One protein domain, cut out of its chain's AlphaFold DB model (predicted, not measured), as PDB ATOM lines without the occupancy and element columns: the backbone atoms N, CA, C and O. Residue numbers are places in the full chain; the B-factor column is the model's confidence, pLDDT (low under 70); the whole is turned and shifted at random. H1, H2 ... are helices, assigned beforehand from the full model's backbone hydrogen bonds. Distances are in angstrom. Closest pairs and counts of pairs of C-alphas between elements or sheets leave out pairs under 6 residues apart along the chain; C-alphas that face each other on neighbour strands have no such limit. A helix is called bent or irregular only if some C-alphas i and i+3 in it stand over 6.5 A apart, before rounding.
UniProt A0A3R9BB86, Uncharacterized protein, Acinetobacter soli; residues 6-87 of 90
ATOM      1  N   ARG A   6     103.138 127.331  73.584       84.44
ATOM      2  CA  ARG A   6     102.489 128.418  74.324       84.44
ATOM      3  C   ARG A   6     101.216 127.898  74.969       84.44
ATOM      4  O   ARG A   6     100.572 126.985  74.459       84.44
ATOM      5  N   ASP A   7     100.784 128.577  76.021       86.31
ATOM      6  CA  ASP A   7      99.552 128.263  76.750       86.31
ATOM      7  C   ASP A   7      98.328 128.199  75.822       86.31
ATOM      8  O   ASP A   7      97.483 127.318  75.955       86.31
ATOM      9  N   LYS A   8      98.275 129.085  74.815       89.38
ATOM     10  CA  LYS A   8      97.222 129.084  73.787       89.38
ATOM     11  C   LYS A   8      97.204 127.805  72.954       89.38
ATOM     12  O   LYS A   8      96.130 127.341  72.592       89.38
ATOM     13  N   ASP A   9      98.373 127.239  72.661       90.81
ATOM     14  CA  ASP A   9      98.487 126.020  71.862       90.81
ATOM     15  C   ASP A   9      97.970 124.816  72.682       90.81
ATOM     16  O   ASP A   9      97.210 123.998  72.171       90.81
ATOM     17  N   ILE A  10      98.277 124.761  73.986       91.44
ATOM     18  CA  ILE A  10      97.775 123.723  74.910       91.44
ATOM     19  C   ILE A  10      96.264 123.849  75.121       91.44
ATOM     20  O   ILE A  10      95.552 122.847  75.086       91.44
ATOM     21  N   GLN A  11      95.760 125.073  75.306       93.19
ATOM     22  CA  GLN A  11      94.322 125.327  75.411       93.19
ATOM     23  C   GLN A  11      93.590 124.911  74.136       93.19
ATOM     24  O   GLN A  11      92.562 124.243  74.217       93.19
ATOM     25  N   PHE A  12      94.130 125.252  72.964       95.50
ATOM     26  CA  PHE A  12      93.568 124.814  71.690       95.50
ATOM     27  C   PHE A  12      93.519 123.287  71.594       95.50
ATOM     28  O   PHE A  12      92.464 122.738  71.294       95.50
ATOM     29  N   ILE A  13      94.620 122.597  71.910       94.56
ATOM     30  CA  ILE A  13      94.685 121.128  71.893       94.56
ATOM     31  C   ILE A  13      93.663 120.519  72.864       94.56
ATOM     32  O   ILE A  13      92.971 119.564  72.510       94.56
ATOM     33  N   TYR A  14      93.528 121.084  74.067       96.19
ATOM     34  CA  TYR A  14      92.533 120.650  75.046       96.19
ATOM     35  C   TYR A  14      91.112 120.742  74.481       96.19
ATOM     36  O   TYR A  14      90.386 119.748  74.491       96.19
ATOM     37  N   TYR A  15      90.726 121.907  73.950       96.88
ATOM     38  CA  TYR A  15      89.385 122.096  73.395       96.88
ATOM     39  C   TYR A  15      89.159 121.277  72.129       96.88
ATOM     40  O   TYR A  15      88.081 120.719  71.966       96.88
ATOM     41  N   PHE A  16      90.172 121.125  71.278       97.25
ATOM     42  CA  PHE A  16      90.100 120.271  70.098       97.25
ATOM     43  C   PHE A  16      89.760 118.826  70.482       97.25
ATOM     44  O   PHE A  16      88.798 118.259  69.961       97.25
ATOM     45  N   PHE A  17      90.485 118.244  71.442       97.62
ATOM     46  CA  PHE A  17      90.194 116.888  71.905       97.62
ATOM     47  C   PHE A  17      88.875 116.789  72.668       97.62
ATOM     48  O   PHE A  17      88.155 115.812  72.483       97.62
ATOM     49  N   ALA A  18      88.501 117.800  73.455       96.88
ATOM     50  CA  ALA A  18      87.197 117.840  74.115       96.88
ATOM     51  C   ALA A  18      86.042 117.852  73.096       96.88
ATOM     52  O   ALA A  18      85.073 117.109  73.242       96.88
ATOM     53  N   THR A  19      86.157 118.642  72.026       97.81
ATOM     54  CA  THR A  19      85.171 118.672  70.941       97.81
ATOM     55  C   THR A  19      85.108 117.329  70.216       97.81
ATOM     56  O   THR A  19      84.016 116.795  70.031       97.81
ATOM     57  N   MET A  20      86.254 116.736  69.864       97.69
ATOM     58  CA  MET A  20      86.295 115.420  69.211       97.69
ATOM     59  C   MET A  20      85.723 114.308  70.095       97.69
ATOM     60  O   MET A  20      84.999 113.443  69.604       97.69
ATOM     61  N   MET A  21      85.962 114.368  71.407       97.44
ATOM     62  CA  MET A  21      85.360 113.468  72.389       97.44
ATOM     63  C   MET A  21      83.828 113.550  72.341       97.44
ATOM     64  O   MET A  21      83.168 112.522  72.180       97.44
ATOM     65  N   VAL A  22      83.250 114.753  72.396       97.06
ATOM     66  CA  VAL A  22      81.789 114.932  72.312       97.06
ATOM     67  C   VAL A  22      81.243 114.448  70.965       97.06
ATOM     68  O   VAL A  22      80.275 113.691  70.941       97.06
ATOM     69  N   ILE A  23      81.886 114.811  69.849       97.25
ATOM     70  CA  ILE A  23      81.478 114.365  68.506       97.25
ATOM     71  C   ILE A  23      81.493 112.836  68.411       97.25
ATOM     72  O   ILE A  23      80.550 112.243  67.892       97.25
ATOM     73  N   SER A  24      82.529 112.183  68.940       96.62
ATOM     74  CA  SER A  24      82.635 110.722  68.916       96.62
ATOM     75  C   SER A  24      81.536 110.035  69.731       96.62
ATOM     76  O   SER A  24      80.998 109.023  69.285       96.62
ATOM     77  N   MET A  25      81.127 110.620  70.865       95.44
ATOM     78  CA  MET A  25      79.990 110.133  71.650       95.44
ATOM     79  C   MET A  25      78.684 110.263  70.860       95.44
ATOM     80  O   MET A  25      77.905 109.315  70.784       95.44
ATOM     81  N   VAL A  26      78.460 111.413  70.215       95.50
ATOM     82  CA  VAL A  26      77.279 111.625  69.362       95.50
ATOM     83  C   VAL A  26      77.260 110.627  68.203       95.50
ATOM     84  O   VAL A  26      76.215 110.046  67.921       95.50
ATOM     85  N   ALA A  27      78.406 110.365  67.573       94.12
ATOM     86  CA  ALA A  27      78.523 109.377  66.505       94.12
ATOM     87  C   ALA A  27      78.224 107.948  66.992       94.12
ATOM     88  O   ALA A  27      77.529 107.200  66.300       94.12
ATOM     89  N   ALA A  28      78.695 107.571  68.185       93.56
ATOM     90  CA  ALA A  28      78.398 106.273  68.795       93.56
ATOM     91  C   ALA A  28      76.895 106.119  69.095       93.56
ATOM     92  O   ALA A  28      76.289 105.110  68.727       93.56
ATOM     93  N   CYS A  29      76.270 107.152  69.671       93.50
ATOM     94  CA  CYS A  29      74.820 107.215  69.864       93.50
ATOM     95  C   CYS A  29      74.071 107.083  68.537       93.50
ATOM     96  O   CYS A  29      73.157 106.268  68.427       93.50
ATOM     97  N   TYR A  30      74.486 107.827  67.510       93.06
ATOM     98  CA  TYR A  30      73.854 107.772  66.197       93.06
ATOM     99  C   TYR A  30      73.886 106.356  65.607       93.06
ATOM    100  O   TYR A  30      72.852 105.833  65.194       93.06
ATOM    101  N   LYS A  31      75.046 105.688  65.646       91.50
ATOM    102  CA  LYS A  31      75.182 104.296  65.189       91.50
ATOM    103  C   LYS A  31      74.271 103.341  65.960       91.50
ATOM    104  O   LYS A  31      73.619 102.488  65.358       91.50
ATOM    105  N   LYS A  32      74.196 103.485  67.284       89.94
ATOM    106  CA  LYS A  32      73.396 102.589  68.125       89.94
ATOM    107  C   LYS A  32      71.896 102.743  67.885       89.94
ATOM    108  O   LYS A  32      71.202 101.739  67.765       89.94
ATOM    109  N   PHE A  33      71.409 103.980  67.805       90.19
ATOM    110  CA  PHE A  33      69.974 104.258  67.708       90.19
ATOM    111  C   PHE A  33      69.435 104.221  66.276       90.19
ATOM    112  O   PHE A  33      68.321 103.750  66.076       90.19
ATOM    113  N   PHE A  34      70.209 104.677  65.286       91.00
ATOM    114  CA  PHE A  34      69.727 104.836  63.906       91.00
ATOM    115  C   PHE A  34      70.276 103.799  62.927       91.00
ATOM    116  O   PHE A  34      69.696 103.607  61.865       91.00
ATOM    117  N   GLN A  35      71.383 103.127  63.258       89.62
ATOM    118  CA  GLN A  35      71.970 102.081  62.408       89.62
ATOM    119  C   GLN A  35      71.858 100.685  63.028       89.62
ATOM    120  O   GLN A  35      72.450  99.744  62.510       89.62
ATOM    121  N   HIS A  36      71.114 100.551  64.135       82.75
ATOM    122  CA  HIS A  36      70.906  99.297  64.867       82.75
ATOM    123  C   HIS A  36      72.203  98.529  65.153       82.75
ATOM    124  O   HIS A  36      72.220  97.301  65.143       82.75
ATOM    125  N   ALA A  37      73.303  99.246  65.407       80.38
ATOM    126  CA  ALA A  37      74.569  98.607  65.729       80.38
ATOM    127  C   ALA A  37      74.420  97.722  66.979       80.38
ATOM    128  O   ALA A  37      73.869  98.149  68.002       80.38
ATOM    129  N   ASP A  38      74.945  96.499  66.923       80.31
ATOM    130  CA  ASP A  38      74.849  95.550  68.039       80.31
ATOM    131  C   ASP A  38      75.551  96.075  69.294       80.31
ATOM    132  O   ASP A  38      75.046  95.944  70.412       80.31
ATOM    133  N   GLN A  39      76.671  96.776  69.121       83.31
ATOM    134  CA  GLN A  39      77.516  97.226  70.222       83.31
ATOM    135  C   GLN A  39      77.648  98.745  70.285       83.31
ATOM    136  O   GLN A  39      77.623  99.448  69.275       83.31
ATOM    137  N   PHE A  40      77.788  99.242  71.512       87.88
ATOM    138  CA  PHE A  40      78.071 100.644  71.783       87.88
ATOM    139  C   PHE A  40      79.589 100.851  71.819       87.88
ATOM    140  O   PHE A  40      80.231 100.612  72.840       87.88
ATOM    141  N   ASP A  41      80.167 101.233  70.682       89.69
ATOM    142  CA  ASP A  41      81.610 101.447  70.554       89.69
ATOM    143  C   ASP A  41      82.011 102.844  71.052       89.69
ATOM    144  O   ASP A  41      81.715 103.863  70.427       89.69
ATOM    145  N   LEU A  42      82.704 102.869  72.191       93.56
ATOM    146  CA  LEU A  42      83.230 104.074  72.836       93.56
ATOM    147  C   LEU A  42      84.750 104.216  72.708       93.56
ATOM    148  O   LEU A  42      85.338 105.079  73.360       93.56
ATOM    149  N   SER A  43      85.404 103.396  71.885       93.94
ATOM    150  CA  SER A  43      86.863 103.419  71.719       93.94
ATOM    151  C   SER A  43      87.385 104.825  71.397       93.94
ATOM    152  O   SER A  43      88.229 105.353  72.122       93.94
ATOM    153  N   ALA A  44      86.803 105.474  70.385       94.12
ATOM    154  CA  ALA A  44      87.158 106.831  69.976       94.12
ATOM    155  C   ALA A  44      86.926 107.866  71.091       94.12
ATOM    156  O   ALA A  44      87.776 108.732  71.312       94.12
ATOM    157  N   PHE A  45      85.822 107.746  71.836       96.38
ATOM    158  CA  PHE A  45      85.537 108.614  72.982       96.38
ATOM    159  C   PHE A  45      86.648 108.529  74.026       96.38
ATOM    160  O   PHE A  45      87.193 109.557  74.429       96.38
ATOM    161  N   TYR A  46      87.039 107.314  74.416       96.50
ATOM    162  CA  TYR A  46      88.097 107.119  75.406       96.50
ATOM    163  C   TYR A  46      89.461 107.595  74.905       96.50
ATOM    164  O   TYR A  46      90.213 108.189  75.677       96.50
ATOM    165  N   THR A  47      89.772 107.410  73.618       97.06
ATOM    166  CA  THR A  47      91.005 107.949  73.028       97.06
ATOM    167  C   THR A  47      91.058 109.470  73.165       97.06
ATOM    168  O   THR A  47      92.038 110.005  73.687       97.06
ATOM    169  N   PHE A  48      90.004 110.179  72.758       97.62
ATOM    170  CA  PHE A  48      89.977 111.639  72.854       97.62
ATOM    171  C   PHE A  48      89.912 112.137  74.298       97.62
ATOM    172  O   PHE A  48      90.552 113.136  74.617       97.62
ATOM    173  N   PHE A  49      89.226 111.417  75.187       96.56
ATOM    174  CA  PHE A  49      89.217 111.712  76.617       96.56
ATOM    175  C   PHE A  49      90.628 111.661  77.217       96.56
ATOM    176  O   PHE A  49      91.057 112.611  77.870       96.56
ATOM    177  N   VAL A  50      91.389 110.597  76.943       97.31
ATOM    178  CA  VAL A  50      92.773 110.461  77.421       97.31
ATOM    179  C   VAL A  50      93.667 111.568  76.855       97.31
ATOM    180  O   VAL A  50      94.431 112.181  77.600       97.31
ATOM    181  N   MET A  51      93.538 111.893  75.566       96.81
ATOM    182  CA  MET A  51      94.309 112.980  74.944       96.81
ATOM    183  C   MET A  51      93.964 114.356  75.529       96.81
ATOM    184  O   MET A  51      94.856 115.167  75.791       96.81
ATOM    185  N   MET A  52      92.685 114.605  75.814       96.62
ATOM    186  CA  MET A  52      92.231 115.804  76.517       96.62
ATOM    187  C   MET A  52      92.836 115.885  77.928       96.62
ATOM    188  O   MET A  52      93.275 116.960  78.346       96.62
ATOM    189  N   LEU A  53      92.904 114.768  78.663       95.62
ATOM    190  CA  LEU A  53      93.549 114.727  79.979       95.62
ATOM    191  C   LEU A  53      95.049 115.024  79.884       95.62
ATOM    192  O   LEU A  53      95.546 115.830  80.669       95.62
ATOM    193  N   PHE A  54      95.758 114.456  78.906       93.94
ATOM    194  CA  PHE A  54      97.169 114.784  78.680       93.94
ATOM    195  C   PHE A  54      97.376 116.276  78.414       93.94
ATOM    196  O   PHE A  54      98.271 116.880  79.004       93.94
ATOM    197  N   ALA A  55      96.518 116.893  77.597       93.44
ATOM    198  CA  ALA A  55      96.565 118.333  77.356       93.44
ATOM    199  C   ALA A  55      96.305 119.139  78.642       93.44
ATOM    200  O   ALA A  55      97.021 120.095  78.934       93.44
ATOM    201  N   ARG A  56      95.329 118.724  79.462       93.06
ATOM    202  CA  ARG A  56      95.019 119.384  80.741       93.06
ATOM    203  C   ARG A  56      96.164 119.287  81.751       93.06
ATOM    204  O   ARG A  56      96.421 120.253  82.467       93.06
ATOM    205  N   PHE A  57      96.847 118.148  81.810       93.81
ATOM    206  CA  PHE A  57      97.947 117.903  82.746       93.81
ATOM    207  C   PHE A  57      99.332 118.191  82.163       93.81
ATOM    208  O   PHE A  57     100.333 117.884  82.808       93.81
ATOM    209  N   TYR A  58      99.408 118.827  80.992       91.75
ATOM    210  CA  TYR A  58     100.657 119.077  80.277       91.75
ATOM    211  C   TYR A  58     101.756 119.676  81.168       91.75
ATOM    212  O   TYR A  58     102.846 119.117  81.259       91.75
ATOM    213  N   TYR A  59     101.461 120.754  81.904       88.06
ATOM    214  CA  TYR A  59     102.454 121.393  82.777       88.06
ATOM    215  C   TYR A  59     102.885 120.517  83.953       88.06
ATOM    216  O   TYR A  59     104.049 120.551  84.339       88.06
ATOM    217  N   ALA A  60     101.975 119.721  84.521       90.50
ATOM    218  CA  ALA A  60     102.314 118.805  85.606       90.50
ATOM    219  C   ALA A  60     103.246 117.693  85.107       90.50
ATOM    220  O   ALA A  60     104.249 117.385  85.750       90.50
ATOM    221  N   ILE A  61     102.957 117.143  83.925       90.81
ATOM    222  CA  ILE A  61     103.801 116.143  83.263       90.81
ATOM    223  C   ILE A  61     105.175 116.742  82.961       90.81
ATOM    224  O   ILE A  61     106.197 116.143  83.291       90.81
ATOM    225  N   GLN A  62     105.209 117.947  82.395       89.81
ATOM    226  CA  GLN A  62     106.459 118.619  82.075       89.81
ATOM    227  C   GLN A  62     107.292 118.922  83.323       89.81
ATOM    228  O   GLN A  62     108.493 118.660  83.331       89.81
ATOM    229  N   TYR A  63     106.659 119.381  84.403       90.69
ATOM    230  CA  TYR A  63     107.330 119.592  85.681       90.69
ATOM    231  C   TYR A  63     107.975 118.304  86.212       90.69
ATOM    232  O   TYR A  63     109.135 118.314  86.624       90.69
ATOM    233  N   VAL A  64     107.252 117.180  86.170       93.50
ATOM    234  CA  VAL A  64     107.778 115.876  86.600       93.50
ATOM    235  C   VAL A  64     108.964 115.447  85.735       93.50
ATOM    236  O   VAL A  64     109.987 115.025  86.278       93.50
ATOM    237  N   LEU A  65     108.875 115.605  84.412       92.50
ATOM    238  CA  LEU A  65     109.966 115.279  83.489       92.50
ATOM    239  C   LEU A  65     111.220 116.115  83.763       92.50
ATOM    240  O   LEU A  65     112.319 115.565  83.849       92.50
ATOM    241  N   GLU A  66     111.067 117.423  83.972       92.50
ATOM    242  CA  GLU A  66     112.182 118.311  84.315       92.50
ATOM    243  C   GLU A  66     112.823 117.920  85.655       92.50
ATOM    244  O   GLU A  66     114.052 117.896  85.779       92.50
ATOM    245  N   LYS A  67     112.010 117.538  86.647       92.88
ATOM    246  CA  LYS A  67     112.473 117.015  87.942       92.88
ATOM    247  C   LYS A  67     113.299 115.739  87.782       92.88
ATOM    248  O   LYS A  67     114.377 115.644  88.370       92.88
ATOM    249  N   ILE A  68     112.820 114.781  86.988       93.94
ATOM    250  CA  ILE A  68     113.524 113.520  86.712       93.94
ATOM    251  C   ILE A  68     114.861 113.803  86.022       93.94
ATOM    252  O   ILE A  68     115.896 113.270  86.419       93.94
ATOM    253  N   GLU A  69     114.874 114.698  85.037       93.50
ATOM    254  CA  GLU A  69     116.089 115.061  84.310       93.50
ATOM    255  C   GLU A  69     117.120 115.761  85.217       93.50
ATOM    256  O   GLU A  69     118.324 115.512  85.117       93.50
ATOM    257  N   GLN A  70     116.671 116.615  86.143       92.44
ATOM    258  CA  GLN A  70     117.541 117.225  87.153       92.44
ATOM    259  C   GLN A  70     118.154 116.189  88.102       92.44
ATOM    260  O   GLN A  70     119.339 116.299  88.421       92.44
ATOM    261  N   ILE A  71     117.373 115.203  88.551       92.62
ATOM    262  CA  ILE A  71     117.873 114.112  89.400       92.62
ATOM    263  C   ILE A  71     118.939 113.318  88.643       92.62
ATOM    264  O   ILE A  71     120.056 113.182  89.138       92.62
ATOM    265  N   ASN A  72     118.642 112.919  87.407       94.00
ATOM    266  CA  ASN A  72     119.557 112.144  86.576       94.00
ATOM    267  C   ASN A  72     120.881 112.894  86.313       94.00
ATOM    268  O   ASN A  72     121.967 112.339  86.466       94.00
ATOM    269  N   ARG A  73     120.821 114.204  86.022       93.56
ATOM    270  CA  ARG A  73     122.031 115.042  85.894       93.56
ATOM    271  C   ARG A  73     122.863 115.082  87.175       93.56
ATOM    272  O   ARG A  73     124.086 115.005  87.099       93.56
ATOM    273  N   ARG A  74     122.222 115.203  88.342       92.56
ATOM    274  CA  ARG A  74     122.922 115.220  89.638       92.56
ATOM    275  C   ARG A  74     123.588 113.883  89.935       92.56
ATOM    276  O   ARG A  74     124.715 113.876  90.414       92.56
ATOM    277  N   GLU A  75     122.913 112.774  89.663       91.94
ATOM    278  CA  GLU A  75     123.476 111.436  89.863       91.94
ATOM    279  C   GLU A  75     124.661 111.181  88.936       91.94
ATOM    280  O   GLU A  75     125.720 110.759  89.403       91.94
ATOM    281  N   ARG A  76     124.534 111.544  87.656       90.38
ATOM    282  CA  ARG A  76     125.632 111.448  86.691       90.38
ATOM    283  C   ARG A  76     126.838 112.293  87.100       90.38
ATOM    284  O   ARG A  76     127.964 111.818  87.010       90.38
ATOM    285  N   GLN A  77     126.615 113.517  87.586       91.12
ATOM    286  CA  GLN A  77     127.707 114.362  88.074       91.12
ATOM    287  C   GLN A  77     128.402 113.738  89.288       91.12
ATOM    288  O   GLN A  77     129.625 113.693  89.320       91.12
ATOM    289  N   ARG A  78     127.649 113.177  90.247       89.06
ATOM    290  CA  ARG A  78     128.252 112.474  91.392       89.06
ATOM    291  C   ARG A  78     129.129 111.309  90.946       89.06
ATOM    292  O   ARG A  78     130.208 111.144  91.497       89.06
ATOM    293  N   GLN A  79     128.684 110.513  89.973       88.06
ATOM    294  CA  GLN A  79     129.481 109.401  89.442       88.06
ATOM    295  C   GLN A  79     130.802 109.894  88.839       88.06
ATOM    296  O   GLN A  79     131.856 109.357  89.173       88.06
ATOM    297  N   LEU A  80     130.757 110.963  88.039       87.81
ATOM    298  CA  LEU A  80     131.957 111.587  87.470       87.81
ATOM    299  C   LEU A  80     132.896 112.137  88.556       87.81
ATOM    300  O   LEU A  80     134.108 111.954  88.469       87.81
ATOM    301  N   ASP A  81     132.349 112.767  89.598       87.50
ATOM    302  CA  ASP A  81     133.133 113.298  90.716       87.50
ATOM    303  C   ASP A  81     133.793 112.174  91.538       87.50
ATOM    304  O   ASP A  81     134.913 112.341  92.028       87.50
ATOM    305  N   PHE A  82     133.126 111.023  91.689       85.12
ATOM    306  CA  PHE A  82     133.711 109.834  92.313       85.12
ATOM    307  C   PHE A  82     134.843 109.262  91.458       85.12
ATOM    308  O   PHE A  82     135.943 109.102  91.976       85.12
ATOM    309  N   GLU A  83     134.624 109.029  90.162       82.88
ATOM    310  CA  GLU A  83     135.664 108.524  89.250       82.88
ATOM    311  C   GLU A  83     136.894 109.436  89.188       82.88
ATOM    312  O   GLU A  83     138.028 108.948  89.167       82.88
ATOM    313  N   ALA A  84     136.685 110.756  89.189       81.31
ATOM    314  CA  ALA A  84     137.768 111.727  89.226       81.31
ATOM    315  C   ALA A  84     138.599 111.578  90.506       81.31
ATOM    316  O   ALA A  84     139.818 111.487  90.418       81.31
ATOM    317  N   LYS A  85     137.958 111.475  91.679       76.38
ATOM    318  CA  LYS A  85     138.654 111.298  92.966       76.38
ATOM    319  C   LYS A  85     139.430 109.987  93.051       76.38
ATOM    320  O   LYS A  85     140.526 109.986  93.605       76.38
ATOM    321  N   THR A  86     138.900 108.896  92.500       71.88
ATOM    322  CA  THR A  86     139.591 107.598  92.507       71.88
ATOM    323  C   THR A  86     140.829 107.609  91.609       71.88
ATOM    324  O   THR A  86     141.828 106.986  91.954       71.88
ATOM    325  N   LYS A  87     140.804 108.346  90.488       65.50
ATOM    326  CA  LYS A  87     141.966 108.491  89.593       65.50
ATOM    327  C   LYS A  87     143.076 109.376  90.155       65.50
ATOM    328  O   LYS A  87     144.227 109.157  89.813       65.50
TER     329      LYS A  87
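Overview. This is residues 6 to 87 of the 90 residues of an uncharacterized protein of Acinetobacter soli (UniProt A0A3R9BB86). A long, straight helix, H3, sticks out as an arm from a helical hairpin made of H1 and H2, and the arm and the hairpin together make a wide V. In the hairpin H1 and H2 lie side by side and run opposite ways; the chain turns between them at the end far from H3, and H3 sets off from the other end, where H2 stops beside the first part of H1. The arm makes much of the length, and its residues 60 to 87 stand free, with no C-alpha 8 or more apart along the chain within 10 A of theirs. The printed part has 82 residues with three named helices, H1, H2 and H3 in that order along the chain, and no named strand; its class is all helix. The whole is extended, with a radius of gyration of the C-alphas of 22.5 A, and it spans 77 by 31 by 11 A along its three main axes.

Along the chain. Start with the longest helix, H3, residues 58 to 87, 30 residues. Find C-alpha 58 at (100.657, 119.077, 80.277); from there H3 runs to C-alpha 87 at (141.966, 108.491, 89.593), 43.6 A from first to last C-alpha. Step back along the ATOM lines past Phe 57 and you come to H2, residues 43 to 56, 14 residues and 20.1 A from first to last C-alpha. Farther back, beyond residues 35 to 42, is H1, residues 7 to 34, 28 residues. Find its C-alpha 7 at (99.552, 128.263, 76.750); from there H1 runs to C-alpha 34 at (69.727, 104.836, 63.906), 40.0 A from first to last C-alpha. No helix is bent or irregular.

Arrangement. Begin at H3 and look for what comes near it. H3 touches no helix, but it is near H1: the two are close but not clearly touching, with 1 pair of C-alphas within 8 A, those of Ile 10 and Tyr 58, 7.7 A apart. The lines of H1 and H3 stand at a steep tilt of 54 degrees, and the two run opposite ways. H2 and H3 meet only through their link. From Tyr 58 go back through that link into H2, which touches H1 with 30 pairs of C-alphas within 8 A. The closest C-alphas of H1 and H2 are those of Met 21 and Phe 45, 4.9 A apart. The two helices run opposite ways at a shallow tilt of 17 degrees, with their centres 8.9 A apart, and they form a helical hairpin. Read the backbone N and O atoms next: in H1, H2 and H3 every O i to N i+4 pair is within hydrogen-bond range.

Size, cuts and confidence. The two C-alphas farthest apart are those of Phe 34, the last residue of H1, and Lys 87, the last of H3, at 76.8 A. From the first printed C-alpha, that of Arg 6, to the last, that of Lys 87, the distance is 46.8 A. Without residues 60 to 87, the body has 54 residues and spans 44 by 14 by 7 A, with a radius of gyration of 13.4 A. The printed part runs from residue 6 to residue 87 of a full chain of 90 residues, and it has no cut. The link from H1 to H2, 8 residues, is short, and the link from H2 to H3, 1 residue, is tight; neither is long. Look at the B-factor column for the model's confidence: the mean pLDDT of the printed part is 91.4, H2 has a mean of 96, H1 of 94 and H3 of 88, and one residue, Lys 87, is under 70.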